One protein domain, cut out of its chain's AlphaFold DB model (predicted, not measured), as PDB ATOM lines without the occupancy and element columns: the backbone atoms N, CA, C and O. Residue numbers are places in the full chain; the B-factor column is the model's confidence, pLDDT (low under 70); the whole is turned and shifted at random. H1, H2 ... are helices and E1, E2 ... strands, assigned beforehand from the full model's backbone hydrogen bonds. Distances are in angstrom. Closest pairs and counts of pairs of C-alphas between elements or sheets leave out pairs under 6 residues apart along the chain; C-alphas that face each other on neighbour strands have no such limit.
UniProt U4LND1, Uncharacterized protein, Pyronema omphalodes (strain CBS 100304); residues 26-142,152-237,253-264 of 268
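Overview. This is residues 26 to 142, 152 to 237 and 253 to 264 of the 268 residues of an uncharacterized protein of Pyronema omphalodes (strain CBS 100304) (UniProt U4LND1). A slightly twisted sheet of four parallel strands lies in the middle, with H4 and H5 over one face and H9 over the other. H7 packs side by side with H9 and with H6, the centres of the three making a triangle, while H2 packs on H5 and H1 lies at one far end. The 215 printed residues hold ten named helices and four named strands, in the order H1 H2 H3 H4 E1 H5 H6 H7 E2 H8 H9 E3 E4 H10; the sheet order is E2 E3 E1 E4, and the class is mixed. The whole is compact, with a radius of gyration of the C-alphas of 17.5 A and spans of 52 by 41 by 35 A.

Along the chain. Find C-alpha 26 at (49.955, -4.210, 73.015), where H1, residues 26 to 37, begins. Next come H2, 45 to 57, H3, 60 to 71, H4, 73 to 80, E1, 85 to 90, and H5, 103 to 112. H6, 121 to 135, is 21.2 A long and H7, 155 to 168, is 20.4 A. E2, 173 to 179, H8, 182 to 185, and H9, 189 to 203, 23.7 A long, follow. E3, 207 to 214, is 22.3 A long; E4 is 230 to 233, and H10, 253 to 263, ends at (32.638, 23.116, 57.590).

Arrangement. Look first at the sheet: N 177 and O 210 of E2 and E3 are 2.8 A apart, N 87 and O 211 of E1 and E3 2.9 A, N 88 and O 230 of E1 and E4 2.9 A. There are three layers, helices on both faces of the sheet. H4 is over E1 at a height of 8.9 A, its closest C-alphas there Trp 78 and Leu 87, 6.8 A apart. H5, on the same face, is only just over E2, with 3 C-alphas on it. On the opposite face H9 runs along E3, at 17 degrees on the local plane. E2, H8 H9, E3 form a strand-helix-strand unit, parallel neighbour strands joined through helices, with a right-handed crossover. H6, H7 and H9 form a bundle, helices grouped together; C-alphas 129 and 162 of H6 and H7 are closest, 5.8 A. H8 only grazes the sheet. H1 touches H6, C-alphas 36 and 130 being 6.6 A apart; H2 touches H5, C-alphas 51 and 105 5.9 A. H3 and H10 are each close to H4 but not clearly touching. Each O i to N i+4 pair is within hydrogen-bond range in H1 to H7 and H10, 8 of 11 in H9; H8 is too short.

Size, cuts and confidence. C-alphas 27 and 237 are farthest apart, 53.8 A. Residues 143 to 151 and 238 to 252 are not printed, with gaps of 15.6 A and 25.1 A. The links E1 to H5 and E3 to E4 are long. The mean pLDDT of the printed part is 76.8; residues under 70 include 36 to 56, 93 to 118 and 253 to 264.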
ATOM      1  N   LEU A  26      48.839  -5.067  73.442       55.62
ATOM      2  CA  LEU A  26      49.955  -4.210  73.015       55.62
ATOM      3  C   LEU A  26      51.100  -5.012  72.381       55.62
ATOM      4  O   LEU A  26      51.670  -4.606  71.373       55.62
ATOM      5  N   ARG A  27      51.417  -6.189  72.935       65.38
ATOM      6  CA  ARG A  27      52.439  -7.079  72.367       65.38
ATOM      7  C   ARG A  27      52.033  -7.642  71.006       65.38
ATOM      8  O   ARG A  27      52.896  -7.876  70.170       65.38
ATOM      9  N   ARG A  28      50.742  -7.888  70.796       67.12
ATOM     10  CA  ARG A  28      50.204  -8.419  69.545       67.12
ATOM     11  C   ARG A  28      50.150  -7.355  68.456       67.12
ATOM     12  O   ARG A  28      50.552  -7.653  67.337       67.12
ATOM     13  N   ASP A  29      49.744  -6.139  68.803       67.25
ATOM     14  CA  ASP A  29      49.765  -4.983  67.905       67.25
ATOM     15  C   ASP A  29      51.198  -4.696  67.465       67.25
ATOM     16  O   ASP A  29      51.463  -4.594  66.272       67.25
ATOM     17  N   MET A  30      52.142  -4.706  68.415       65.25
ATOM     18  CA  MET A  30      53.571  -4.597  68.125       65.25
ATOM     19  C   MET A  30      54.096  -5.731  67.245       65.25
ATOM     20  O   MET A  30      54.965  -5.470  66.433       65.25
ATOM     21  N   LEU A  31      53.605  -6.967  67.372       72.62
ATOM     22  CA  LEU A  31      54.080  -8.093  66.556       72.62
ATOM     23  C   LEU A  31      53.485  -8.078  65.141       72.62
ATOM     24  O   LEU A  31      54.129  -8.497  64.181       72.62
ATOM     25  N   LEU A  32      52.234  -7.632  65.006       70.31
ATOM     26  CA  LEU A  32      51.563  -7.463  63.718       70.31
ATOM     27  C   LEU A  32      52.196  -6.298  62.956       70.31
ATOM     28  O   LEU A  32      52.499  -6.443  61.772       70.31
ATOM     29  N   LEU A  33      52.491  -5.211  63.676       66.81
ATOM     30  CA  LEU A  33      53.361  -4.137  63.226       66.81
ATOM     31  C   LEU A  33      54.730  -4.677  62.868       66.81
ATOM     32  O   LEU A  33      55.059  -4.582  61.714       66.81
ATOM     33  N   GLU A  34      55.469  -5.359  63.734       72.19
ATOM     34  CA  GLU A  34      56.807  -5.888  63.428       72.19
ATOM     35  C   GLU A  34      56.813  -6.799  62.188       72.19
ATOM     36  O   GLU A  34      57.716  -6.715  61.364       72.19
ATOM     37  N   LYS A  35      55.787  -7.634  61.982       70.75
ATOM     38  CA  LYS A  35      55.671  -8.478  60.778       70.75
ATOM     39  C   LYS A  35      55.359  -7.676  59.510       70.75
ATOM     40  O   LYS A  35      55.824  -8.050  58.432       70.75
ATOM     41  N   LEU A  36      54.582  -6.599  59.617       66.62
ATOM     42  CA  LEU A  36      54.315  -5.674  58.511       66.62
ATOM     43  C   LEU A  36      55.503  -4.713  58.282       66.62
ATOM     44  O   LEU A  36      55.908  -4.502  57.147       66.62
ATOM     45  N   GLU A  37      56.116  -4.211  59.351       61.00
ATOM     46  CA  GLU A  37      57.211  -3.242  59.459       61.00
ATOM     47  C   GLU A  37      58.573  -3.835  59.116       61.00
ATOM     48  O   GLU A  37      59.386  -3.148  58.502       61.00
ATOM     49  N   ALA A  38      58.817  -5.121  59.388       58.03
ATOM     50  CA  ALA A  38      59.981  -5.842  58.862       58.03
ATOM     51  C   ALA A  38      60.000  -5.852  57.321       58.03
ATOM     52  O   ALA A  38      61.022  -6.162  56.715       58.03
ATOM     53  N   THR A  39      58.883  -5.483  56.685       52.59
ATOM     54  CA  THR A  39      58.773  -5.267  55.239       52.59
ATOM     55  C   THR A  39      58.915  -3.778  54.844       52.59
ATOM     56  O   THR A  39      58.993  -3.483  53.656       52.59
ATOM     57  N   ILE A  40      58.931  -2.834  55.798       55.50
ATOM     58  CA  ILE A  40      58.682  -1.388  55.581       55.50
ATOM     59  C   ILE A  40      59.777  -0.453  56.145       55.50
ATOM     60  O   ILE A  40      59.828   0.715  55.764       55.50
ATOM     61  N   MET A  41      60.708  -0.919  56.983       46.88
ATOM     62  CA  MET A  41      61.843  -0.087  57.438       46.88
ATOM     63  C   MET A  41      62.911   0.056  56.328       46.88
ATOM     64  O   MET A  41      63.312  -0.944  55.748       46.88
ATOM     65  N   GLU A  42      63.450   1.218  55.945       50.00
ATOM     66  CA  GLU A  42      63.556   2.532  56.583       50.00
ATOM     67  C   GLU A  42      63.060   3.646  55.646       50.00
ATOM     68  O   GLU A  42      63.537   3.841  54.527       50.00
ATOM     69  N   ILE A  43      62.139   4.455  56.157       51.50
ATOM     70  CA  ILE A  43      61.799   5.760  55.603       51.50
ATOM     71  C   ILE A  43      62.981   6.689  55.893       51.50
ATOM     72  O   ILE A  43      63.113   7.177  57.010       51.50
ATOM     73  N   THR A  44      63.836   6.976  54.912       53.06
ATOM     74  CA  THR A  44      64.816   8.060  55.078       53.06
ATOM     75  C   THR A  44      64.281   9.355  54.469       53.06
ATOM     76  O   THR A  44      63.690   9.359  53.385       53.06
ATOM     77  N   ASP A  45      64.478  10.495  55.134       54.72
ATOM     78  CA  ASP A  45      64.264  11.833  54.549       54.72
ATOM     79  C   ASP A  45      64.979  11.995  53.196       54.72
ATOM     80  O   ASP A  45      64.569  12.773  52.337       54.72
ATOM     81  N   HIS A  46      66.015  11.187  52.973       54.31
ATOM     82  CA  HIS A  46      66.795  11.114  51.750       54.31
ATOM     83  C   HIS A  46      65.959  10.844  50.490       54.31
ATOM     84  O   HIS A  46      66.257  11.404  49.435       54.31
ATOM     85  N   ASP A  47      64.889  10.054  50.582       55.59
ATOM     86  CA  ASP A  47      64.068   9.723  49.411       55.59
ATOM     87  C   ASP A  47      63.108  10.854  49.055       55.59
ATOM     88  O   ASP A  47      62.899  11.135  47.874       55.59
ATOM     89  N   MET A  48      62.606  11.575  50.067       55.81
ATOM     90  CA  MET A  48      61.895  12.839  49.846       55.81
ATOM     91  C   MET A  48      62.806  13.857  49.183       55.81
ATOM     92  O   MET A  48      62.397  14.505  48.224       55.81
ATOM     93  N   ILE A  49      64.047  13.967  49.663       61.62
ATOM     94  CA  ILE A  49      65.042  14.889  49.112       61.62
ATOM     95  C   ILE A  49      65.339  14.531  47.654       61.62
ATOM     96  O   ILE A  49      65.258  15.408  46.803       61.62
ATOM     97  N   LYS A  50      65.581  13.256  47.325       63.97
ATOM     98  CA  LYS A  50      65.810  12.821  45.935       63.97
ATOM     99  C   LYS A  50      64.615  13.080  45.030       63.97
ATOM    100  O   LYS A  50      64.800  13.515  43.897       63.97
ATOM    101  N   CYS A  51      63.396  12.834  45.510       60.69
ATOM    102  CA  CYS A  51      62.190  13.152  44.750       60.69
ATOM    103  C   CYS A  51      62.086  14.665  44.522       60.69
ATOM    104  O   CYS A  51      61.794  15.102  43.410       60.69
ATOM    105  N   TYR A  52      62.349  15.469  45.556       62.34
ATOM    106  CA  TYR A  52      62.285  16.929  45.484       62.34
ATOM    107  C   TYR A  52      63.353  17.493  44.545       62.34
ATOM    108  O   TYR A  52      63.086  18.388  43.748       62.34
ATOM    109  N   GLU A  53      64.557  16.935  44.577       67.19
ATOM    110  CA  GLU A  53      65.613  17.252  43.623       67.19
ATOM    111  C   GLU A  53      65.191  16.865  42.204       67.19
ATOM    112  O   GLU A  53      65.284  17.690  41.296       67.19
ATOM    113  N   HIS A  54      64.646  15.663  42.009       68.50
ATOM    114  CA  HIS A  54      64.186  15.204  40.701       68.50
ATOM    115  C   HIS A  54      63.092  16.109  40.117       68.50
ATOM    116  O   HIS A  54      63.203  16.504  38.960       68.50
ATOM    117  N   SER A  55      62.099  16.524  40.914       65.38
ATOM    118  CA  SER A  55      61.040  17.446  40.463       65.38
ATOM    119  C   SER A  55      61.593  18.820  40.074       65.38
ATOM    120  O   SER A  55      61.138  19.462  39.120       65.38
ATOM    121  N   ARG A  56      62.650  19.262  40.764       67.00
ATOM    122  CA  ARG A  56      63.381  20.483  40.429       67.00
ATOM    123  C   ARG A  56      64.005  20.392  39.036       67.00
ATOM    124  O   ARG A  56      63.927  21.367  38.279       67.00
ATOM    125  N   PHE A  57      64.541  19.223  38.690       72.69
ATOM    126  CA  PHE A  57      65.187  18.929  37.408       72.69
ATOM    127  C   PHE A  57      64.252  18.361  36.326       72.69
ATOM    128  O   PHE A  57      64.712  18.157  35.202       72.69
ATOM    129  N   SER A  58      62.959  18.161  36.612       72.50
ATOM    130  CA  SER A  58      61.976  17.724  35.612       72.50
ATOM    131  C   SER A  58      61.929  18.666  34.412       72.50
ATOM    132  O   SER A  58      62.075  19.893  34.540       72.50
ATOM    133  N   ARG A  59      61.699  18.084  33.232       80.94
ATOM    134  CA  ARG A  59      61.627  18.823  31.969       80.94
ATOM    135  C   ARG A  59      60.469  19.829  32.028       80.94
ATOM    136  O   ARG A  59      59.450  19.561  32.662       80.94
ATOM    137  N   PRO A  60      60.567  20.986  31.348       81.25
ATOM    138  CA  PRO A  60      59.463  21.945  31.299       81.25
ATOM    139  C   PRO A  60      58.137  21.326  30.834       81.25
ATOM    140  O   PRO A  60      57.098  21.624  31.409       81.25
ATOM    141  N   THR A  61      58.183  20.403  29.869       79.31
ATOM    142  CA  THR A  61      57.002  19.683  29.368       79.31
ATOM    143  C   THR A  61      56.323  18.847  30.451       79.31
ATOM    144  O   THR A  61      55.102  18.856  30.559       79.31
ATOM    145  N   GLU A  62      57.096  18.173  31.300       77.38
ATOM    146  CA  GLU A  62      56.584  17.407  32.438       77.38
ATOM    147  C   GLU A  62      55.893  18.335  33.449       77.38
ATOM    148  O   GLU A  62      54.759  18.082  33.856       77.38
ATOM    149  N   LYS A  63      56.526  19.464  33.793       77.06
ATOM    150  CA  LYS A  63      55.947  20.468  34.701       77.06
ATOM    151  C   LYS A  63      54.650  21.067  34.149       77.06
ATOM    152  O   LYS A  63      53.679  21.202  34.891       77.06
ATOM    153  N   ASP A  64      54.600  21.364  32.852       81.44
ATOM    154  CA  ASP A  64      53.395  21.867  32.184       81.44
ATOM    155  C   ASP A  64      52.247  20.845  32.238       81.44
ATOM    156  O   ASP A  64      51.093  21.220  32.449       81.44
ATOM    157  N   ARG A  65      52.551  19.546  32.122       83.69
ATOM    158  CA  ARG A  65      51.560  18.462  32.245       83.69
ATOM    159  C   ARG A  65      51.009  18.317  33.660       83.69
ATOM    160  O   ARG A  65      49.798  18.150  33.809       83.69
ATOM    161  N   VAL A  66      51.846  18.460  34.694       78.94
ATOM    162  CA  VAL A  66      51.356  18.560  36.085       78.94
ATOM    163  C   VAL A  66      50.416  19.730  36.222       78.94
ATOM    164  O   VAL A  66      49.298  19.572  36.692       78.94
ATOM    165  N   ASN A  67      50.884  20.911  35.814       80.25
ATOM    166  CA  ASN A  67      50.138  22.144  35.973       80.25
ATOM    167  C   ASN A  67      48.793  22.041  35.265       80.25
ATOM    168  O   ASN A  67      47.785  22.465  35.820       80.25
ATOM    169  N   TRP A  68      48.755  21.433  34.079       87.12
ATOM    170  CA  TRP A  68      47.511  21.131  33.388       87.12
ATOM    171  C   TRP A  68      46.610  20.208  34.209       87.12
ATOM    172  O   TRP A  68      45.453  20.546  34.424       87.12
ATOM    173  N   CYS A  69      47.139  19.095  34.724       85.06
ATOM    174  CA  CYS A  69      46.368  18.134  35.513       85.06
ATOM    175  C   CYS A  69      45.757  18.767  36.769       85.06
ATOM    176  O   CYS A  69      44.585  18.559  37.053       85.06
ATOM    177  N   LEU A  70      46.527  19.570  37.499       81.56
ATOM    178  CA  LEU A  70      46.061  20.274  38.696       81.56
ATOM    179  C   LEU A  70      45.034  21.358  38.380       81.56
ATOM    180  O   LEU A  70      44.214  21.715  39.224       81.56
ATOM    181  N   ASN A  71      45.113  21.923  37.174       85.19
ATOM    182  CA  ASN A  71      44.179  22.933  36.712       85.19
ATOM    183  C   ASN A  71      42.940  22.362  36.033       85.19
ATOM    184  O   ASN A  71      41.982  23.122  35.871       85.19
ATOM    185  N   ALA A  72      42.950  21.074  35.688       88.88
ATOM    186  CA  ALA A  72      41.819  20.379  35.107       88.88
ATOM    187  C   ALA A  72      40.614  20.451  36.048       88.88
ATOM    188  O   ALA A  72      40.734  20.291  37.269       88.88
ATOM    189  N   THR A  73      39.448  20.716  35.467       92.62
ATOM    190  CA  THR A  73      38.199  20.867  36.211       92.62
ATOM    191  C   THR A  73      37.866  19.582  36.957       92.62
ATOM    192  O   THR A  73      37.561  19.635  38.140       92.62
ATOM    193  N   GLU A  74      38.048  18.430  36.316       93.50
ATOM    194  CA  GLU A  74      37.798  17.103  36.877       93.50
ATOM    195  C   GLU A  74      38.654  16.850  38.122       93.50
ATOM    196  O   GLU A  74      38.160  16.365  39.135       93.50
ATOM    197  N   PHE A  75      39.934  17.237  38.088       87.50
ATOM    198  CA  PHE A  75      40.816  17.096  39.247       87.50
ATOM    199  C   PHE A  75      40.371  17.996  40.405       87.50
ATOM    200  O   PHE A  75      40.307  17.548  41.550       87.50
ATOM    201  N   LYS A  76      40.030  19.259  40.119       87.69
ATOM    202  CA  LYS A  76      39.549  20.218  41.127       87.69
ATOM    203  C   LYS A  76      38.209  19.798  41.728       87.69
ATOM    204  O   LYS A  76      38.030  19.897  42.941       87.69
ATOM    205  N   GLU A  77      37.281  19.315  40.910       92.06
ATOM    206  CA  GLU A  77      35.985  18.791  41.346       92.06
ATOM    207  C   GLU A  77      36.155  17.538  42.207       92.06
ATOM    208  O   GLU A  77      35.595  17.466  43.299       92.06
ATOM    209  N   TRP A  78      36.986  16.586  41.775       93.44
ATOM    210  CA  TRP A  78      37.306  15.399  42.567       93.44
ATOM    211  C   TRP A  78      37.911  15.764  43.927       93.44
ATOM    212  O   TRP A  78      37.471  15.235  44.953       93.44
ATOM    213  N   LEU A  79      38.880  16.684  43.943       88.06
ATOM    214  CA  LEU A  79      39.588  17.106  45.152       88.06
ATOM    215  C   LEU A  79      38.678  17.866  46.128       88.06
ATOM    216  O   LEU A  79      38.796  17.686  47.336       88.06
ATOM    217  N   SER A  80      37.781  18.714  45.617       89.38
ATOM    218  CA  SER A  80      36.883  19.545  46.436       89.38
ATOM    219  C   SER A  80      35.569  18.863  46.820       89.38
ATOM    220  O   SER A  80      34.888  19.320  47.741       89.38
ATOM    221  N   SER A  81      35.197  17.778  46.136       93.19
ATOM    222  CA  SER A  81      33.991  17.016  46.452       93.19
ATOM    223  C   SER A  81      34.053  16.450  47.875       93.19
ATOM    224  O   SER A  81      35.089  15.955  48.321       93.19
ATOM    225  N   LYS A  82      32.917  16.467  48.573       93.38
ATOM    226  CA  LYS A  82      32.767  15.880  49.914       93.38
ATOM    227  C   LYS A  82      32.486  14.383  49.886       93.38
ATOM    228  O   LYS A  82      32.533  13.746  50.930       93.38
ATOM    229  N   ASP A  83      32.202  13.839  48.712       96.12
ATOM    230  CA  ASP A  83      31.844  12.440  48.554       96.12
ATOM    231  C   ASP A  83      33.090  11.606  48.279       96.12
ATOM    232  O   ASP A  83      34.028  12.049  47.607       96.12
ATOM    233  N   SER A  84      33.102  10.373  48.773       95.75
ATOM    234  CA  SER A  84      34.117   9.397  48.393       95.75
ATOM    235  C   SER A  84      34.092   9.185  46.879       95.75
ATOM    236  O   SER A  84      33.033   9.013  46.276       95.75
ATOM    237  N   SER A  85      35.256   9.228  46.237       95.06
ATOM    238  CA  SER A  85      35.326   9.222  44.776       95.06
ATOM    239  C   SER A  85      36.677   8.761  44.257       95.06
ATOM    240  O   SER A  85      37.724   9.014  44.863       95.06
ATOM    241  N   ILE A  86      36.654   8.156  43.072       93.88
ATOM    242  CA  ILE A  86      37.846   7.694  42.364       93.88
ATOM    243  C   ILE A  86      38.127   8.635  41.195       93.88
ATOM    244  O   ILE A  86      37.217   8.955  40.427       93.88
ATOM    245  N   LEU A  87      39.387   9.040  41.047       93.00
ATOM    246  CA  LEU A  87      39.893   9.739  39.875       93.00
ATOM    247  C   LEU A  87      41.015   8.922  39.250       93.00
ATOM    248  O   LEU A  87      42.018   8.625  39.892       93.00
ATOM    249  N   LEU A  88      40.847   8.577  37.980       92.06
ATOM    250  CA  LEU A  88      41.864   7.926  37.174       92.06
ATOM    251  C   LEU A  88      42.521   8.950  36.249       92.06
ATOM    252  O   LEU A  88      41.855   9.499  35.374       92.06
ATOM    253  N   ILE A  89      43.831   9.141  36.373       89.69
ATOM    254  CA  ILE A  89      44.633   9.924  35.433       89.69
ATOM    255  C   ILE A  89      45.327   8.966  34.464       89.69
ATOM    256  O   ILE A  89      46.204   8.195  34.851       89.69
ATOM    257  N   ASN A  90      44.946   9.020  33.192       88.88
ATOM    258  CA  ASN A  90      45.562   8.220  32.136       88.88
ATOM    259  C   ASN A  90      46.643   8.996  31.388       88.88
ATOM    260  O   ASN A  90      46.617  10.228  31.333       88.88
ATOM    261  N   ASN A  91      47.493   8.234  30.695       84.69
ATOM    262  CA  ASN A  91      48.535   8.736  29.804       84.69
ATOM    263  C   ASN A  91      49.630   9.509  30.551       84.69
ATOM    264  O   ASN A  91      50.094  10.541  30.087       84.69
ATOM    265  N   CYS A  92      50.041   9.042  31.729       74.00
ATOM    266  CA  CYS A  92      51.031   9.743  32.549       74.00
ATOM    267  C   CYS A  92      52.467   9.691  32.003       74.00
ATOM    268  O   CYS A  92      53.305  10.462  32.471       74.00
ATOM    269  N   ASN A  93      52.772   8.836  31.020       69.31
ATOM    270  CA  ASN A  93      54.103   8.793  30.414       69.31
ATOM    271  C   ASN A  93      54.265   9.860  29.325       69.31
ATOM    272  O   ASN A  93      53.341  10.164  28.574       69.31
ATOM    273  N   ASP A  94      55.454  10.452  29.255       63.09
ATOM    274  CA  ASP A  94      55.977  11.083  28.046       63.09
ATOM    275  C   ASP A  94      56.848  10.017  27.370       63.09
ATOM    276  O   ASP A  94      57.711   9.417  28.014       63.09
ATOM    277  N   SER A  95      56.620   9.748  26.087       56.12
ATOM    278  CA  SER A  95      57.335   8.738  25.293       56.12
ATOM    279  C   SER A  95      58.866   8.913  25.281       56.12
ATOM    280  O   SER A  95      59.577   8.072  24.735       56.12
ATOM    281  N   SER A  96      59.388  10.004  25.854       55.56
ATOM    282  CA  SER A  96      60.790  10.416  25.803       55.56
ATOM    283  C   SER A  96      61.540  10.471  27.150       55.56
ATOM    284  O   SER A  96      62.753  10.725  27.147       55.56
ATOM    285  N   SER A  97      60.887  10.258  28.299       52.56
ATOM    286  CA  SER A  97      61.535  10.197  29.623       52.56
ATOM    287  C   SER A  97      60.989   9.016  30.423       52.56
ATOM    288  O   SER A  97      59.812   8.933  30.749       52.56
ATOM    289  N   GLY A  98      61.854   8.040  30.692       54.75
ATOM    290  CA  GLY A  98      61.467   6.810  31.369       54.75
ATOM    291  C   GLY A  98      60.818   7.040  32.740       54.75
ATOM    292  O   GLY A  98      61.325   7.799  33.560       54.75
ATOM    293  N   LEU A  99      59.740   6.285  32.968       53.19
ATOM    294  CA  LEU A  99      59.169   5.799  34.233       53.19
ATOM    295  C   LEU A  99      58.678   6.794  35.293       53.19
ATOM    296  O   LEU A  99      57.966   6.348  36.191       53.19
ATOM    297  N   ILE A 100      59.006   8.083  35.231       52.91
ATOM    298  CA  ILE A 100      58.652   9.015  36.307       52.91
ATOM    299  C   ILE A 100      57.718  10.085  35.758       52.91
ATOM    300  O   ILE A 100      58.147  11.121  35.255       52.91
ATOM    301  N   SER A 101      56.410   9.834  35.865       53.53
ATOM    302  CA  SER A 101      55.451  10.916  35.698       53.53
ATOM    303  C   SER A 101      55.639  11.935  36.827       53.53
ATOM    304  O   SER A 101      56.126  11.631  37.910       53.53
ATOM    305  N   PRO A 102      55.224  13.174  36.651       50.94
ATOM    306  CA  PRO A 102      55.250  14.110  37.763       50.94
ATOM    307  C   PRO A 102      54.235  13.814  38.878       50.94
ATOM    308  O   PRO A 102      54.393  14.294  39.993       50.94
ATOM    309  N   MET A 103      53.222  12.982  38.618       55.56
ATOM    310  CA  MET A 103      52.475  12.320  39.690       55.56
ATOM    311  C   MET A 103      53.330  11.242  40.352       55.56
ATOM    312  O   MET A 103      53.320  11.155  41.570       55.56
ATOM    313  N   SER A 104      54.178  10.552  39.586       53.91
ATOM    314  CA  SER A 104      55.323   9.748  40.042       53.91
ATOM    315  C   SER A 104      56.346  10.543  40.848       53.91
ATOM    316  O   SER A 104      57.253   9.925  41.354       53.91
ATOM    317  N   TYR A 105      56.215  11.850  41.101       54.72
ATOM    318  CA  TYR A 105      56.925  12.502  42.214       54.72
ATOM    319  C   TYR A 105      56.264  12.184  43.565       54.72
ATOM    320  O   TYR A 105      56.917  11.663  44.464       54.72
ATOM    321  N   LEU A 106      54.959  12.443  43.694       50.25
ATOM    322  CA  LEU A 106      54.156  12.115  44.882       50.25
ATOM    323  C   LEU A 106      54.056  10.599  45.077       50.25
ATOM    324  O   LEU A 106      54.136  10.057  46.175       50.25
ATOM    325  N   CYS A 107      53.937   9.913  43.961       51.66
ATOM    326  CA  CYS A 107      53.864   8.486  43.879       51.66
ATOM    327  C   CYS A 107      55.229   7.795  43.919       51.66
ATOM    328  O   CYS A 107      55.250   6.691  44.424       51.66
ATOM    329  N   ALA A 108      56.356   8.363  43.454       48.94
ATOM    330  CA  ALA A 108      57.682   7.801  43.768       48.94
ATOM    331  C   ALA A 108      58.069   8.119  45.202       48.94
ATOM    332  O   ALA A 108      58.742   7.306  45.809       48.94
ATOM    333  N   PHE A 109      57.598   9.221  45.785       47.12
ATOM    334  CA  PHE A 109      57.656   9.394  47.230       47.12
ATOM    335  C   PHE A 109      56.972   8.209  47.929       47.12
ATOM    336  O   PHE A 109      57.602   7.570  48.760       47.12
ATOM    337  N   ILE A 110      55.759   7.823  47.522       45.22
ATOM    338  CA  ILE A 110      55.061   6.655  48.086       45.22
ATOM    339  C   ILE A 110      55.714   5.320  47.662       45.22
ATOM    340  O   ILE A 110      55.975   4.475  48.498       45.22
ATOM    341  N   ALA A 111      56.057   5.102  46.396       45.38
ATOM    342  CA  ALA A 111      56.590   3.846  45.861       45.38
ATOM    343  C   ALA A 111      58.050   3.586  46.266       45.38
ATOM    344  O   ALA A 111      58.445   2.435  46.431       45.38
ATOM    345  N   HIS A 112      58.854   4.630  46.485       46.88
ATOM    346  CA  HIS A 112      60.197   4.498  47.051       46.88
ATOM    347  C   HIS A 112      60.132   4.037  48.511       46.88
ATOM    348  O   HIS A 112      60.924   3.190  48.915       46.88
ATOM    349  N   ARG A 113      59.135   4.512  49.273       45.03
ATOM    350  CA  ARG A 113      58.838   4.053  50.646       45.03
ATOM    351  C   ARG A 113      58.394   2.592  50.706       45.03
ATOM    352  O   ARG A 113      58.358   2.008  51.778       45.03
ATOM    353  N   LEU A 114      58.048   2.016  49.558       44.94
ATOM    354  CA  LEU A 114      57.447   0.696  49.421       44.94
ATOM    355  C   LEU A 114      58.267  -0.224  48.523       44.94
ATOM    356  O   LEU A 114      57.691  -1.157  47.962       44.94
ATOM    357  N   ARG A 115      59.577   0.029  48.357       45.56
ATOM    358  CA  ARG A 115      60.489  -0.842  47.592       45.56
ATOM    359  C   ARG A 115      60.618  -2.210  48.254       45.56
ATOM    360  O   ARG A 115      61.641  -2.580  48.814       45.56
ATOM    361  N   THR A 116      59.570  -2.994  48.104       47.72
ATOM    362  CA  THR A 116      59.667  -4.420  47.906       47.72
ATOM    363  C   THR A 116      59.841  -4.600  46.401       47.72
ATOM    364  O   THR A 116      59.149  -3.960  45.612       47.72
ATOM    365  N   ASP A 117      60.775  -5.448  45.980       52.47
ATOM    366  CA  ASP A 117      61.024  -5.827  44.574       52.47
ATOM    367  C   ASP A 117      59.832  -6.581  43.930       52.47
ATOM    368  O   ASP A 117      59.984  -7.401  43.025       52.47
ATOM    369  N   ARG A 118      58.618  -6.380  44.448       63.16
ATOM    370  CA  ARG A 118      57.427  -7.168  44.169       63.16
ATOM    371  C   ARG A 118      56.294  -6.215  43.812       63.16
ATOM    372  O   ARG A 118      55.665  -5.622  44.684       63.16
ATOM    373  N   ALA A 119      56.049  -6.073  42.512       70.31
ATOM    374  CA  ALA A 119      54.755  -5.609  42.033       70.31
ATOM    375  C   ALA A 119      53.678  -6.640  42.426       70.31
ATOM    376  O   ALA A 119      53.997  -7.808  42.653       70.31
ATOM    377  N   GLY A 120      52.436  -6.184  42.572       84.44
ATOM    378  CA  GLY A 120      51.295  -7.059  42.833       84.44
ATOM    379  C   GLY A 120      50.305  -6.523  43.878       84.44
ATOM    380  O   GLY A 120      50.614  -5.602  44.643       84.44
ATOM    381  N   PRO A 121      49.098  -7.108  43.943       87.19
ATOM    382  CA  PRO A 121      48.016  -6.675  44.818       87.19
ATOM    383  C   PRO A 121      48.336  -6.854  46.306       87.19
ATOM    384  O   PRO A 121      47.948  -6.024  47.124       87.19
ATOM    385  N   ILE A 122      49.062  -7.915  46.676       89.38
ATOM    386  CA  ILE A 122      49.424  -8.196  48.073       89.38
ATOM    387  C   ILE A 122      50.409  -7.144  48.616       89.38
ATOM    388  O   ILE A 122      50.106  -6.542  49.650       89.38
ATOM    389  N   PRO A 123      51.555  -6.866  47.954       85.31
ATOM    390  CA  PRO A 123      52.429  -5.759  48.344       85.31
ATOM    391  C   PRO A 123      51.706  -4.407  48.419       85.31
ATOM    392  O   PRO A 123      51.917  -3.663  49.376       85.31
ATOM    393  N   LEU A 124      50.809  -4.115  47.467       86.81
ATOM    394  CA  LEU A 124      49.997  -2.894  47.475       86.81
ATOM    395  C   LEU A 124      49.104  -2.797  48.721       86.81
ATOM    396  O   LEU A 124      49.099  -1.770  49.394       86.81
ATOM    397  N   LEU A 125      48.365  -3.854  49.063       90.69
ATOM    398  CA  LEU A 125      47.489  -3.845  50.237       90.69
ATOM    399  C   LEU A 125      48.278  -3.722  51.542       90.69
ATOM    400  O   LEU A 125      47.914  -2.928  52.403       90.69
ATOM    401  N   ARG A 126      49.385  -4.460  51.676       88.19
ATOM    402  CA  ARG A 126      50.268  -4.365  52.851       88.19
ATOM    403  C   ARG A 126      50.817  -2.961  53.039       88.19
ATOM    404  O   ARG A 126      50.835  -2.460  54.159       88.19
ATOM    405  N   SER A 127      51.222  -2.336  51.939       83.69
ATOM    406  CA  SER A 127      51.645  -0.944  51.916       83.69
ATOM    407  C   SER A 127      50.566  -0.008  52.466       83.69
ATOM    408  O   SER A 127      50.835   0.765  53.383       83.69
ATOM    409  N   LEU A 128      49.345  -0.092  51.928       87.75
ATOM    410  CA  LEU A 128      48.243   0.777  52.338       87.75
ATOM    411  C   LEU A 128      47.881   0.569  53.811       87.75
ATOM    412  O   LEU A 128      47.701   1.543  54.536       87.75
ATOM    413  N   ILE A 129      47.823  -0.688  54.261       89.69
ATOM    414  CA  ILE A 129      47.576  -1.043  55.661       89.69
ATOM    415  C   ILE A 129      48.629  -0.396  56.547       89.69
ATOM    416  O   ILE A 129      48.286   0.343  57.458       89.69
ATOM    417  N   ALA A 130      49.907  -0.619  56.270       81.81
ATOM    418  CA  ALA A 130      50.960  -0.120  57.134       81.81
ATOM    419  C   ALA A 130      51.056   1.407  57.163       81.81
ATOM    420  O   ALA A 130      51.262   1.973  58.232       81.81
ATOM    421  N   GLN A 131      50.854   2.083  56.026       81.50
ATOM    422  CA  GLN A 131      50.740   3.544  56.004       81.50
ATOM    423  C   GLN A 131      49.587   4.017  56.884       81.50
ATOM    424  O   GLN A 131      49.730   4.987  57.622       81.50
ATOM    425  N   LEU A 132      48.455   3.315  56.839       86.00
ATOM    426  CA  LEU A 132      47.309   3.643  57.665       86.00
ATOM    427  C   LEU A 132      47.646   3.468  59.157       86.00
ATOM    428  O   LEU A 132      47.399   4.396  59.922       86.00
ATOM    429  N   ILE A 133      48.289   2.361  59.561       84.44
ATOM    430  CA  ILE A 133      48.729   2.157  60.958       84.44
ATOM    431  C   ILE A 133      49.727   3.236  61.398       84.44
ATOM    432  O   ILE A 133      49.632   3.750  62.505       84.44
ATOM    433  N   ALA A 134      50.664   3.618  60.531       77.44
ATOM    434  CA  ALA A 134      51.650   4.647  60.849       77.44
ATOM    435  C   ALA A 134      51.018   6.037  61.061       77.44
ATOM    436  O   ALA A 134      51.583   6.873  61.766       77.44
ATOM    437  N   LEU A 135      49.863   6.299  60.444       79.00
ATOM    438  CA  LEU A 135      49.183   7.595  60.486       79.00
ATOM    439  C   LEU A 135      48.052   7.668  61.520       79.00
ATOM    440  O   LEU A 135      47.597   8.766  61.835       79.00
ATOM    441  N   CYS A 136      47.549   6.535  62.007       85.69
ATOM    442  CA  CYS A 136      46.336   6.467  62.821       85.69
ATOM    443  C   CYS A 136      46.465   5.423  63.934       85.69
ATOM    444  O   CYS A 136      47.042   4.357  63.750       85.69
ATOM    445  N   ASN A 137      45.847   5.701  65.083       86.25
ATOM    446  CA  ASN A 137      45.758   4.733  66.171       86.25
ATOM    447  C   ASN A 137      44.558   3.813  65.936       86.25
ATOM    448  O   ASN A 137      43.421   4.287  65.928       86.25
ATOM    449  N   PHE A 138      44.812   2.516  65.778       88.00
ATOM    450  CA  PHE A 138      43.770   1.502  65.622       88.00
ATOM    451  C   PHE A 138      43.677   0.594  66.830       88.00
ATOM    452  O   PHE A 138      44.669   0.314  67.500       88.00
ATOM    453  N   ASP A 139      42.467   0.099  67.047       89.62
ATOM    454  CA  ASP A 139      42.199  -1.011  67.934       89.62
ATOM    455  C   ASP A 139      42.142  -2.307  67.108       89.62
ATOM    456  O   ASP A 139      41.235  -2.508  66.298       89.62
ATOM    457  N   PHE A 140      43.102  -3.214  67.300       88.06
ATOM    458  CA  PHE A 140      43.125  -4.510  66.611       88.06
ATOM    459  C   PHE A 140      42.354  -5.612  67.345       88.06
ATOM    460  O   PHE A 140      42.470  -6.785  66.988       88.06
ATOM    461  N   MET A 141      41.515  -5.270  68.328       86.06
ATOM    462  CA  MET A 141      40.685  -6.242  69.051       86.06
ATOM    463  C   MET A 141      39.722  -7.030  68.152       86.06
ATOM    464  O   MET A 141      39.328  -8.138  68.510       86.06
ATOM    465  N   PHE A 142      39.374  -6.509  66.969       87.81
ATOM    466  CA  PHE A 142      38.580  -7.237  65.969       87.81
ATOM    467  C   PHE A 142      39.338  -8.413  65.329       87.81
ATOM    468  O   PHE A 142      38.729  -9.291  64.720       87.81
ATOM    469  N   LEU A 152      48.575 -13.616  56.069       86.31
ATOM    470  CA  LEU A 152      49.238 -12.350  55.751       86.31
ATOM    471  C   LEU A 152      49.552 -12.201  54.254       86.31
ATOM    472  O   LEU A 152      49.824 -11.085  53.812       86.31
ATOM    473  N   ASN A 153      49.594 -13.297  53.489       88.38
ATOM    474  CA  ASN A 153      49.799 -13.320  52.038       88.38
ATOM    475  C   ASN A 153      48.490 -13.562  51.260       88.38
ATOM    476  O   ASN A 153      48.544 -13.799  50.058       88.38
ATOM    477  N   GLU A 154      47.331 -13.513  51.912       91.81
ATOM    478  CA  GLU A 154      46.036 -13.712  51.271       91.81
ATOM    479  C   GLU A 154      45.352 -12.368  51.007       91.81
ATOM    480  O   GLU A 154      45.193 -11.533  51.899       91.81
ATOM    481  N   VAL A 155      44.928 -12.153  49.760       92.69
ATOM    482  CA  VAL A 155      44.273 -10.906  49.339       92.69
ATOM    483  C   VAL A 155      43.003 -10.642  50.144       92.69
ATOM    484  O   VAL A 155      42.797  -9.524  50.610       92.69
ATOM    485  N   ASP A 156      42.156 -11.657  50.323       94.06
ATOM    486  CA  ASP A 156      40.877 -11.501  51.013       94.06
ATOM    487  C   ASP A 156      41.058 -11.114  52.482       94.06
ATOM    488  O   ASP A 156      40.365 -10.217  52.966       94.06
ATOM    489  N   TRP A 157      42.037 -11.716  53.161       94.38
ATOM    490  CA  TRP A 157      42.364 -11.376  54.542       94.38
ATOM    491  C   TRP A 157      42.902  -9.946  54.663       94.38
ATOM    492  O   TRP A 157      42.446  -9.187  55.516       94.38
ATOM    493  N   LEU A 158      43.815  -9.532  53.775       94.19
ATOM    494  CA  LEU A 158      44.350  -8.165  53.773       94.19
ATOM    495  C   LEU A 158      43.263  -7.123  53.478       94.19
ATOM    496  O   LEU A 158      43.212  -6.085  54.132       94.19
ATOM    497  N   VAL A 159      42.360  -7.403  52.535       95.69
ATOM    498  CA  VAL A 159      41.209  -6.534  52.252       95.69
ATOM    499  C   VAL A 159      40.284  -6.442  53.461       95.69
ATOM    500  O   VAL A 159      39.834  -5.346  53.792       95.69
ATOM    501  N   TRP A 160      40.001  -7.565  54.125       95.56
ATOM    502  CA  TRP A 160      39.192  -7.579  55.341       95.56
ATOM    503  C   TRP A 160      39.849  -6.761  56.456       95.56
ATOM    504  O   TRP A 160      39.182  -5.921  57.062       95.56
ATOM    505  N   LEU A 161      41.151  -6.947  56.694       94.88
ATOM    506  CA  LEU A 161      41.896  -6.189  57.696       94.88
ATOM    507  C   LEU A 161      41.790  -4.688  57.406       94.88
ATOM    508  O   LEU A 161      41.394  -3.907  58.268       94.88
ATOM    509  N   PHE A 162      42.077  -4.306  56.164       95.38
ATOM    510  CA  PHE A 162      42.040  -2.920  55.725       95.38
ATOM    511  C   PHE A 162      40.649  -2.292  55.865       95.38
ATOM    512  O   PHE A 162      40.518  -1.190  56.391       95.38
ATOM    513  N   TYR A 163      39.596  -3.012  55.468       96.69
ATOM    514  CA  TYR A 163      38.209  -2.574  55.625       96.69
ATOM    515  C   TYR A 163      37.859  -2.278  57.089       96.69
ATOM    516  O   TYR A 163      37.285  -1.232  57.391       96.69
ATOM    517  N   ASN A 164      38.220  -3.182  58.006       96.00
ATOM    518  CA  ASN A 164      37.937  -3.006  59.430       96.00
ATOM    519  C   ASN A 164      38.714  -1.835  60.033       96.00
ATOM    520  O   ASN A 164      38.183  -1.143  60.895       96.00
ATOM    521  N   MET A 165      39.933  -1.567  59.562       95.25
ATOM    522  CA  MET A 165      40.670  -0.371  59.969       95.25
ATOM    523  C   MET A 165      39.957   0.903  59.504       95.25
ATOM    524  O   MET A 165      39.719   1.800  60.305       95.25
ATOM    525  N   LEU A 166      39.528   0.973  58.241       96.06
ATOM    526  CA  LEU A 166      38.797   2.139  57.726       96.06
ATOM    527  C   LEU A 166      37.490   2.413  58.489       96.06
ATOM    528  O   LEU A 166      37.130   3.569  58.707       96.06
ATOM    529  N   GLN A 167      36.800   1.365  58.943       95.94
ATOM    530  CA  GLN A 167      35.585   1.469  59.763       95.94
ATOM    531  C   GLN A 167      35.825   2.079  61.154       95.94
ATOM    532  O   GLN A 167      34.910   2.653  61.737       95.94
ATOM    533  N   GLN A 168      37.042   1.986  61.691       95.56
ATOM    534  CA  GLN A 168      37.377   2.552  63.005       95.56
ATOM    535  C   GLN A 168      37.698   4.043  62.966       95.56
ATOM    536  O   GLN A 168      37.796   4.688  64.011       95.56
ATOM    537  N   LEU A 169      37.895   4.600  61.775       95.50
ATOM    538  CA  LEU A 169      38.222   6.007  61.637       95.50
ATOM    539  C   LEU A 169      37.040   6.884  62.039       95.50
ATOM    540  O   LEU A 169      35.874   6.559  61.792       95.50
ATOM    541  N   LYS A 170      37.373   8.020  62.656       94.88
ATOM    542  CA  LYS A 170      36.402   8.997  63.146       94.88
ATOM    543  C   LYS A 170      35.512   9.484  62.004       94.88
ATOM    544  O   LYS A 170      35.996   9.724  60.896       94.88
ATOM    545  N   GLU A 171      34.237   9.697  62.313       95.44
ATOM    546  CA  GLU A 171      33.279  10.254  61.363       95.44
ATOM    547  C   GLU A 171      33.787  11.569  60.751       95.44
ATOM    548  O   GLU A 171      34.259  12.462  61.461       95.44
ATOM    549  N   GLY A 172      33.710  11.666  59.424       92.94
ATOM    550  CA  GLY A 172      34.160  12.831  58.663       92.94
ATOM    551  C   GLY A 172      35.661  12.854  58.362       92.94
ATOM    552  O   GLY A 172      36.134  13.818  57.761       92.94
ATOM    553  N   THR A 173      36.416  11.813  58.732       94.56
ATOM    554  CA  THR A 173      37.828  11.689  58.338       94.56
ATOM    555  C   THR A 173      37.932  11.589  56.816       94.56
ATOM    556  O   THR A 173      37.269  10.759  56.197       94.56
ATOM    557  N   MET A 174      38.783  12.418  56.209       93.50
ATOM    558  CA  MET A 174      39.083  12.363  54.778       93.50
ATOM    559  C   MET A 174      40.431  11.685  54.552       93.50
ATOM    560  O   MET A 174      41.433  12.085  55.142       93.50
ATOM    561  N   ILE A 175      40.460  10.678  53.682       92.25
ATOM    562  CA  ILE A 175      41.672   9.922  53.357       92.25
ATOM    563  C   ILE A 175      41.926   9.982  51.862       92.25
ATOM    564  O   ILE A 175      41.022   9.751  51.060       92.25
ATOM    565  N   PHE A 176      43.182  10.219  51.501       89.06
ATOM    566  CA  PHE A 176      43.654  10.175  50.128       89.06
ATOM    567  C   PHE A 176      44.524   8.941  49.919       89.06
ATOM    568  O   PHE A 176      45.594   8.824  50.511       89.06
ATOM    569  N   PHE A 177      44.087   8.041  49.043       90.31
ATOM    570  CA  PHE A 177      44.929   6.981  48.506       90.31
ATOM    571  C   PHE A 177      45.408   7.361  47.129       90.31
ATOM    572  O   PHE A 177      44.624   7.736  46.264       90.31
ATOM    573  N   ILE A 178      46.711   7.244  46.934       86.56
ATOM    574  CA  ILE A 178      47.354   7.554  45.675       86.56
ATOM    575  C   ILE A 178      48.051   6.279  45.221       86.56
ATOM    576  O   ILE A 178      48.984   5.803  45.864       86.56
ATOM    577  N   ILE A 179      47.550   5.712  44.130       86.69
ATOM    578  CA  ILE A 179      48.029   4.462  43.556       86.69
ATOM    579  C   ILE A 179      48.637   4.789  42.200       86.69
ATOM    580  O   ILE A 179      47.930   5.065  41.228       86.69
ATOM    581  N   ASP A 180      49.964   4.792  42.151       82.00
ATOM    582  CA  ASP A 180      50.673   5.088  40.915       82.00
ATOM    583  C   ASP A 180      50.697   3.907  39.975       82.00
ATOM    584  O   ASP A 180      50.854   2.763  40.405       82.00
ATOM    585  N   ASN A 181      50.704   4.234  38.689       81.88
ATOM    586  CA  ASN A 181      51.125   3.353  37.624       81.88
ATOM    587  C   ASN A 181      50.450   1.982  37.721       81.88
ATOM    588  O   ASN A 181      51.103   0.938  37.770       81.88
ATOM    589  N   VAL A 182      49.115   1.997  37.751       85.44
ATOM    590  CA  VAL A 182      48.314   0.779  37.889       85.44
ATOM    591  C   VAL A 182      48.581  -0.225  36.757       85.44
ATOM    592  O   VAL A 182      48.419  -1.429  36.949       85.44
ATOM    593  N   SER A 183      49.091   0.256  35.618       82.50
ATOM    594  CA  SER A 183      49.601  -0.550  34.504       82.50
ATOM    595  C   SER A 183      50.628  -1.614  34.931       82.50
ATOM    596  O   SER A 183      50.682  -2.682  34.327       82.50
ATOM    597  N   LEU A 184      51.396  -1.399  36.010       79.12
ATOM    598  CA  LEU A 184      52.344  -2.401  36.531       79.12
ATOM    599  C   LEU A 184      51.673  -3.629  37.154       79.12
ATOM    600  O   LEU A 184      52.314  -4.666  37.297       79.12
ATOM    601  N   PHE A 185      50.404  -3.521  37.534       79.50
ATOM    602  CA  PHE A 185      49.672  -4.591  38.204       79.50
ATOM    603  C   PHE A 185      48.809  -5.404  37.225       79.50
ATOM    604  O   PHE A 185      48.187  -6.391  37.613       79.50
ATOM    605  N   GLU A 186      48.752  -5.015  35.949       73.81
ATOM    606  CA  GLU A 186      47.821  -5.588  34.969       73.81
ATOM    607  C   GLU A 186      48.100  -7.038  34.587       73.81
ATOM    608  O   GLU A 186      47.197  -7.726  34.106       73.81
ATOM    609  N   SER A 187      49.325  -7.519  34.798       75.06
ATOM    610  CA  SER A 187      49.678  -8.916  34.549       75.06
ATOM    611  C   SER A 187      49.055  -9.886  35.555       75.06
ATOM    612  O   SER A 187      49.076 -11.094  35.326       75.06
ATOM    613  N   GLU A 188      48.503  -9.386  36.662       77.81
ATOM    614  CA  GLU A 188      48.029 -10.212  37.765       77.81
ATOM    615  C   GLU A 188      46.500 -10.244  37.835       77.81
ATOM    616  O   GLU A 188      45.824  -9.223  37.959       77.81
ATOM    617  N   LYS A 189      45.936 -11.455  37.780       78.69
ATOM    618  CA  LYS A 189      44.484 -11.691  37.821       78.69
ATOM    619  C   LYS A 189      43.832 -11.104  39.080       78.69
ATOM    620  O   LYS A 189      42.705 -10.614  39.016       78.69
ATOM    621  N   ASP A 190      44.554 -11.123  40.195       82.88
ATOM    622  CA  ASP A 190      44.052 -10.690  41.498       82.88
ATOM    623  C   ASP A 190      44.019  -9.164  41.642       82.88
ATOM    624  O   ASP A 190      43.274  -8.634  42.466       82.88
ATOM    625  N   THR A 191      44.743  -8.437  40.790       84.56
ATOM    626  CA  THR A 191      44.767  -6.971  40.775       84.56
ATOM    627  C   THR A 191      43.378  -6.389  40.580       84.56
ATOM    628  O   THR A 191      42.950  -5.536  41.354       84.56
ATOM    629  N   VAL A 192      42.644  -6.868  39.573       85.38
ATOM    630  CA  VAL A 192      41.294  -6.367  39.277       85.38
ATOM    631  C   VAL A 192      40.372  -6.573  40.479       85.38
ATOM    632  O   VAL A 192      39.645  -5.655  40.845       85.38
ATOM    633  N   CYS A 193      40.462  -7.735  41.132       87.75
ATOM    634  CA  CYS A 193      39.693  -8.048  42.337       87.75
ATOM    635  C   CYS A 193      40.024  -7.084  43.489       87.75
ATOM    636  O   CYS A 193      39.122  -6.577  44.156       87.75
ATOM    637  N   VAL A 194      41.309  -6.774  43.698       90.44
ATOM    638  CA  VAL A 194      41.733  -5.805  44.717       90.44
ATOM    639  C   VAL A 194      41.205  -4.411  44.431       90.44
ATOM    640  O   VAL A 194      40.656  -3.790  45.337       90.44
ATOM    641  N   PHE A 195      41.309  -3.923  43.195       89.81
ATOM    642  CA  PHE A 195      40.766  -2.610  42.851       89.81
ATOM    643  C   PHE A 195      39.245  -2.565  42.994       89.81
ATOM    644  O   PHE A 195      38.736  -1.617  43.580       89.81
ATOM    645  N   GLU A 196      38.517  -3.595  42.557       90.44
ATOM    646  CA  GLU A 196      37.063  -3.683  42.755       90.44
ATOM    647  C   GLU A 196      36.695  -3.615  44.252       90.44
ATOM    648  O   GLU A 196      35.796  -2.863  44.635       90.44
ATOM    649  N   LYS A 197      37.434  -4.321  45.118       93.25
ATOM    650  CA  LYS A 197      37.248  -4.273  46.578       93.25
ATOM    651  C   LYS A 197      37.596  -2.902  47.167       93.25
ATOM    652  O   LYS A 197      36.798  -2.367  47.930       93.25
ATOM    653  N   LEU A 198      38.734  -2.310  46.792       92.12
ATOM    654  CA  LEU A 198      39.144  -0.965  47.227       92.12
ATOM    655  C   LEU A 198      38.128   0.099  46.800       92.12
ATOM    656  O   LEU A 198      37.808   1.004  47.562       92.12
ATOM    657  N   PHE A 199      37.576  -0.020  45.598       91.81
ATOM    658  CA  PHE A 199      36.556   0.896  45.103       91.81
ATOM    659  C   PHE A 199      35.228   0.703  45.819       91.81
ATOM    660  O   PHE A 199      34.575   1.690  46.143       91.81
ATOM    661  N   GLY A 200      34.863  -0.535  46.160       93.19
ATOM    662  CA  GLY A 200      33.716  -0.811  47.023       93.19
ATOM    663  C   GLY A 200      33.802  -0.099  48.380       93.19
ATOM    664  O   GLY A 200      32.777   0.319  48.915       93.19
ATOM    665  N   MET A 201      35.013   0.133  48.901       95.38
ATOM    666  CA  MET A 201      35.227   0.874  50.154       95.38
ATOM    667  C   MET A 201      34.914   2.370  50.045       95.38
ATOM    668  O   MET A 201      34.765   3.030  51.068       95.38
ATOM    669  N   THR A 202      34.748   2.927  48.842       94.38
ATOM    670  CA  THR A 202      34.250   4.308  48.705       94.38
ATOM    671  C   THR A 202      32.809   4.458  49.203       94.38
ATOM    672  O   THR A 202      32.394   5.560  49.536       94.38
ATOM    673  N   GLY A 203      32.057   3.360  49.345       93.94
ATOM    674  CA  GLY A 203      30.715   3.365  49.938       93.94
ATOM    675  C   GLY A 203      30.678   3.461  51.470       93.94
ATOM    676  O   GLY A 203      29.589   3.447  52.044       93.94
ATOM    677  N   LEU A 204      31.832   3.519  52.143       95.50
ATOM    678  CA  LEU A 204      31.906   3.706  53.591       95.50
ATOM    679  C   LEU A 204      31.328   5.070  53.988       95.50
ATOM    680  O   LEU A 204      31.722   6.095  53.446       95.50
ATOM    681  N   GLN A 205      30.390   5.080  54.939       94.75
ATOM    682  CA  GLN A 205      29.666   6.298  55.337       94.75
ATOM    683  C   GLN A 205      30.397   7.121  56.404       94.75
ATOM    684  O   GLN A 205      30.122   8.306  56.557       94.75
ATOM    685  N   ASN A 206      31.316   6.506  57.154       94.31
ATOM    686  CA  ASN A 206      32.043   7.163  58.238       94.31
ATOM    687  C   ASN A 206      33.221   8.018  57.739       94.31
ATOM    688  O   ASN A 206      33.685   8.895  58.462       94.31
ATOM    689  N   ILE A 207      33.704   7.797  56.515       96.88
ATOM    690  CA  ILE A 207      34.870   8.492  55.963       96.88
ATOM    691  C   ILE A 207      34.611   9.020  54.558       96.88
ATOM    692  O   ILE A 207      33.769   8.506  53.828       96.88
ATOM    693  N   VAL A 208      35.406  10.009  54.158       96.00
ATOM    694  CA  VAL A 208      35.511  10.452  52.768       96.00
ATOM    695  C   VAL A 208      36.774   9.850  52.168       96.00
ATOM    696  O   VAL A 208      37.884  10.312  52.432       96.00
ATOM    697  N   LEU A 209      36.611   8.805  51.361       95.88
ATOM    698  CA  LEU A 209      37.713   8.097  50.727       95.88
ATOM    699  C   LEU A 209      37.945   8.599  49.297       95.88
ATOM    700  O   LEU A 209      37.131   8.388  48.395       95.88
ATOM    701  N   LYS A 210      39.090   9.243  49.077       93.94
ATOM    702  CA  LYS A 210      39.532   9.767  47.783       93.94
ATOM    703  C   LYS A 210      40.621   8.872  47.218       93.94
ATOM    704  O   LYS A 210      41.706   8.795  47.781       93.94
ATOM    705  N   ILE A 211      40.353   8.208  46.098       93.25
ATOM    706  CA  ILE A 211      41.335   7.328  45.453       93.25
ATOM    707  C   ILE A 211      41.786   7.964  44.143       93.25
ATOM    708  O   ILE A 211      40.994   8.125  43.217       93.25
ATOM    709  N   LEU A 212      43.062   8.315  44.065       91.12
ATOM    710  CA  LEU A 212      43.731   8.772  42.862       91.12
ATOM    711  C   LEU A 212      44.522   7.613  42.268       91.12
ATOM    712  O   LEU A 212      45.451   7.108  42.891       91.12
ATOM    713  N   VAL A 213      44.164   7.203  41.061       90.06
ATOM    714  CA  VAL A 213      44.860   6.152  40.321       90.06
ATOM    715  C   VAL A 213      45.543   6.787  39.123       90.06
ATOM    716  O   VAL A 213      44.925   7.580  38.414       90.06
ATOM    717  N   THR A 214      46.797   6.445  38.860       87.38
ATOM    718  CA  THR A 214      47.485   6.884  37.641       87.38
ATOM    719  C   THR A 214      47.810   5.692  36.748       87.38
ATOM    720  O   THR A 214      48.015   4.576  37.224       87.38
ATOM    721  N   SER A 215      47.861   5.919  35.439       86.75
ATOM    722  CA  SER A 215      48.235   4.903  34.458       86.75
ATOM    723  C   SER A 215      49.127   5.477  33.371       86.75
ATOM    724  O   SER A 215      48.902   6.591  32.886       86.75
ATOM    725  N   GLN A 216      50.115   4.693  32.945       83.31
ATOM    726  CA  GLN A 216      50.988   5.063  31.836       83.31
ATOM    727  C   GLN A 216      50.261   5.010  30.490       83.31
ATOM    728  O   GLN A 216      50.506   5.861  29.638       83.31
ATOM    729  N   SER A 217      49.334   4.067  30.325       78.94
ATOM    730  CA  SER A 217      48.632   3.796  29.068       78.94
ATOM    731  C   SER A 217      47.118   3.761  29.251       78.94
ATOM    732  O   SER A 217      46.579   3.612  30.351       78.94
ATOM    733  N   GLN A 218      46.399   3.926  28.139       72.75
ATOM    734  CA  GLN A 218      44.958   3.694  28.080       72.75
ATOM    735  C   GLN A 218      44.670   2.191  27.994       72.75
ATOM    736  O   GLN A 218      44.184   1.699  26.976       72.75
ATOM    737  N   ASP A 219      45.003   1.456  29.048       69.88
ATOM    738  CA  ASP A 219      44.891   0.004  29.024       69.88
ATOM    739  C   ASP A 219      43.466  -0.507  29.239       69.88
ATOM    740  O   ASP A 219      42.587   0.139  29.824       69.88
ATOM    741  N   LYS A 220      43.229  -1.711  28.708       69.56
ATOM    742  CA  LYS A 220      41.909  -2.353  28.653       69.56
ATOM    743  C   LYS A 220      41.436  -2.849  30.016       69.56
ATOM    744  O   LYS A 220      40.233  -2.858  30.256       69.56
ATOM    745  N   ASN A 221      42.345  -3.238  30.910       68.75
ATOM    746  CA  ASN A 221      41.976  -3.721  32.245       68.75
ATOM    747  C   ASN A 221      41.484  -2.573  33.135       68.75
ATOM    748  O   ASN A 221      40.521  -2.726  33.889       68.75
ATOM    749  N   ILE A 222      42.045  -1.383  32.932       69.25
ATOM    750  CA  ILE A 222      41.601  -0.140  33.563       69.25
ATOM    751  C   ILE A 222      40.226   0.305  33.047       69.25
ATOM    752  O   ILE A 222      39.542   1.079  33.712       69.25
ATOM    753  N   ALA A 223      39.741  -0.211  31.912       69.94
ATOM    754  CA  ALA A 223      38.399   0.114  31.422       69.94
ATOM    755  C   ALA A 223      37.302  -0.196  32.456       69.94
ATOM    756  O   ALA A 223      36.325   0.540  32.536       69.94
ATOM    757  N   LYS A 224      37.496  -1.215  33.306       71.75
ATOM    758  CA  LYS A 224      36.586  -1.494  34.426       71.75
ATOM    759  C   LYS A 224      36.584  -0.383  35.476       71.75
ATOM    760  O   LYS A 224      35.519   0.023  35.926       71.75
ATOM    761  N   ILE A 225      37.763   0.155  35.788       69.56
ATOM    762  CA  ILE A 225      37.949   1.305  36.689       69.56
ATOM    763  C   ILE A 225      37.238   2.549  36.137       69.56
ATOM    764  O   ILE A 225      36.677   3.339  36.890       69.56
ATOM    765  N   ARG A 226      37.191   2.710  34.807       69.38
ATOM    766  CA  ARG A 226      36.491   3.838  34.164       69.38
ATOM    767  C   ARG A 226      34.988   3.858  34.438       69.38
ATOM    768  O   ARG A 226      34.384   4.917  34.332       69.38
ATOM    769  N   HIS A 227      34.376   2.720  34.761       75.25
ATOM    770  CA  HIS A 227      32.944   2.673  35.062       75.25
ATOM    771  C   HIS A 227      32.617   3.122  36.488       75.25
ATOM    772  O   HIS A 227      31.465   3.444  36.762       75.25
ATOM    773  N   THR A 228      33.604   3.157  37.386       78.38
ATOM    774  CA  THR A 228      33.398   3.440  38.812       78.38
ATOM    775  C   THR A 228      33.865   4.832  39.235       78.38
ATOM    776  O   THR A 228      33.654   5.207  40.384       78.38
ATOM    777  N   GLY A 229      34.500   5.609  38.350       85.50
ATOM    778  CA  GLY A 229      35.094   6.897  38.712       85.50
ATOM    779  C   GLY A 229      35.236   7.887  37.561       85.50
ATOM    780  O   GLY A 229      34.935   7.591  36.405       85.50
ATOM    781  N   GLN A 230      35.718   9.081  37.900       91.06
ATOM    782  CA  GLN A 230      36.075  10.103  36.922       91.06
ATOM    783  C   GLN A 230      37.381   9.719  36.223       91.06
ATOM    784  O   GLN A 230      38.280   9.130  36.827       91.06
ATOM    785  N   VAL A 231      37.500  10.063  34.941       91.75
ATOM    786  CA  VAL A 231      38.693   9.777  34.143       91.75
ATOM    787  C   VAL A 231      39.223  11.076  33.567       91.75
ATOM    788  O   VAL A 231      38.561  11.710  32.754       91.75
ATOM    789  N   LEU A 232      40.446  11.424  33.943       90.94
ATOM    790  CA  LEU A 232      41.200  12.518  33.361       90.94
ATOM    791  C   LEU A 232      42.213  11.949  32.366       90.94
ATOM    792  O   LEU A 232      43.085  11.157  32.721       90.94
ATOM    793  N   ILE A 233      42.102  12.335  31.097       91.25
ATOM    794  CA  ILE A 233      43.069  11.937  30.070       91.25
ATOM    795  C   ILE A 233      44.097  13.050  29.943       91.25
ATOM    796  O   ILE A 233      43.789  14.128  29.438       91.25
ATOM    797  N   MET A 234      45.323  12.784  30.384       87.88
ATOM    798  CA  MET A 234      46.397  13.754  30.264       87.88
ATOM    799  C   MET A 234      46.823  13.876  28.793       87.88
ATOM    800  O   MET A 234      47.171  12.864  28.174       87.88
ATOM    801  N   PRO A 235      46.832  15.082  28.203       88.12
ATOM    802  CA  PRO A 235      47.335  15.262  26.851       88.12
ATOM    803  C   PRO A 235      48.833  14.940  26.811       88.12
ATOM    804  O   PRO A 235      49.567  15.183  27.775       88.12
ATOM    805  N   GLU A 236      49.292  14.394  25.687       84.19
ATOM    806  CA  GLU A 236      50.723  14.155  25.453       84.19
ATOM    807  C   GLU A 236      51.500  15.476  25.430       84.19
ATOM    808  O   GLU A 236      52.613  15.565  25.936       84.19
ATOM    809  N   HIS A 237      50.880  16.522  24.873       84.19
ATOM    810  CA  HIS A 237      51.477  17.837  24.693       84.19
ATOM    811  C   HIS A 237      50.552  18.893  25.300       84.19
ATOM    812  O   HIS A 237      49.427  19.086  24.840       84.19
ATOM    813  N   ILE A 253      43.574  26.296  46.680       46.31
ATOM    814  CA  ILE A 253      43.470  25.020  47.410       46.31
ATOM    815  C   ILE A 253      43.437  25.264  48.911       46.31
ATOM    816  O   ILE A 253      42.668  24.607  49.596       46.31
ATOM    817  N   HIS A 254      44.196  26.228  49.431       46.94
ATOM    818  CA  HIS A 254      44.049  26.659  50.814       46.94
ATOM    819  C   HIS A 254      42.664  27.237  51.057       46.94
ATOM    820  O   HIS A 254      42.096  26.936  52.090       46.94
ATOM    821  N   GLU A 255      42.079  27.983  50.119       47.88
ATOM    822  CA  GLU A 255      40.701  28.458  50.250       47.88
ATOM    823  C   GLU A 255      39.692  27.301  50.184       47.88
ATOM    824  O   GLU A 255      38.763  27.255  50.984       47.88
ATOM    825  N   GLY A 256      39.883  26.328  49.286       44.97
ATOM    826  CA  GLY A 256      39.044  25.128  49.209       44.97
ATOM    827  C   GLY A 256      39.142  24.242  50.456       44.97
ATOM    828  O   GLY A 256      38.125  23.873  51.035       44.97
ATOM    829  N   LEU A 257      40.361  23.948  50.912       43.81
ATOM    830  CA  LEU A 257      40.636  23.166  52.117       43.81
ATOM    831  C   LEU A 257      40.251  23.925  53.389       43.81
ATOM    832  O   LEU A 257      39.749  23.296  54.309       43.81
ATOM    833  N   ALA A 258      40.417  25.249  53.443       49.50
ATOM    834  CA  ALA A 258      39.934  26.073  54.550       49.50
ATOM    835  C   ALA A 258      38.408  26.088  54.584       49.50
ATOM    836  O   ALA A 258      37.843  25.871  55.644       49.50
ATOM    837  N   LYS A 259      37.724  26.219  53.440       51.97
ATOM    838  CA  LYS A 259      36.259  26.093  53.363       51.97
ATOM    839  C   LYS A 259      35.770  24.707  53.782       51.97
ATOM    840  O   LYS A 259      34.707  24.602  54.386       51.97
ATOM    841  N   ILE A 260      36.518  23.647  53.470       44.75
ATOM    842  CA  ILE A 260      36.217  22.286  53.934       44.75
ATOM    843  C   ILE A 260      36.463  22.175  55.447       44.75
ATOM    844  O   ILE A 260      35.587  21.697  56.160       44.75
ATOM    845  N   ALA A 261      37.595  22.674  55.948       47.03
ATOM    846  CA  ALA A 261      37.959  22.651  57.364       47.03
ATOM    847  C   ALA A 261      37.016  23.500  58.238       47.03
ATOM    848  O   ALA A 261      36.662  23.079  59.332       47.03
ATOM    849  N   GLU A 262      36.547  24.648  57.745       56.62
ATOM    850  CA  GLU A 262      35.545  25.509  58.396       56.62
ATOM    851  C   GLU A 262      34.164  24.846  58.487       56.62
ATOM    852  O   GLU A 262      33.351  25.204  59.337       56.62
ATOM    853  N   GLN A 263      33.884  23.885  57.607       45.84
ATOM    854  CA  GLN A 263      32.638  23.116  57.590       45.84
ATOM    855  C   GLN A 263      32.753  21.789  58.347       45.84
ATOM    856  O   GLN A 263      31.740  21.117  58.549       45.84
ATOM    857  N   MET A 264      33.962  21.407  58.764       38.03
ATOM    858  CA  MET A 264      34.194  20.242  59.605       38.03
ATOM    859  C   MET A 264      33.987  20.620  61.079       38.03
ATOM    860  O   MET A 264      34.370  21.712  61.503       38.03
TER     861      MET A 264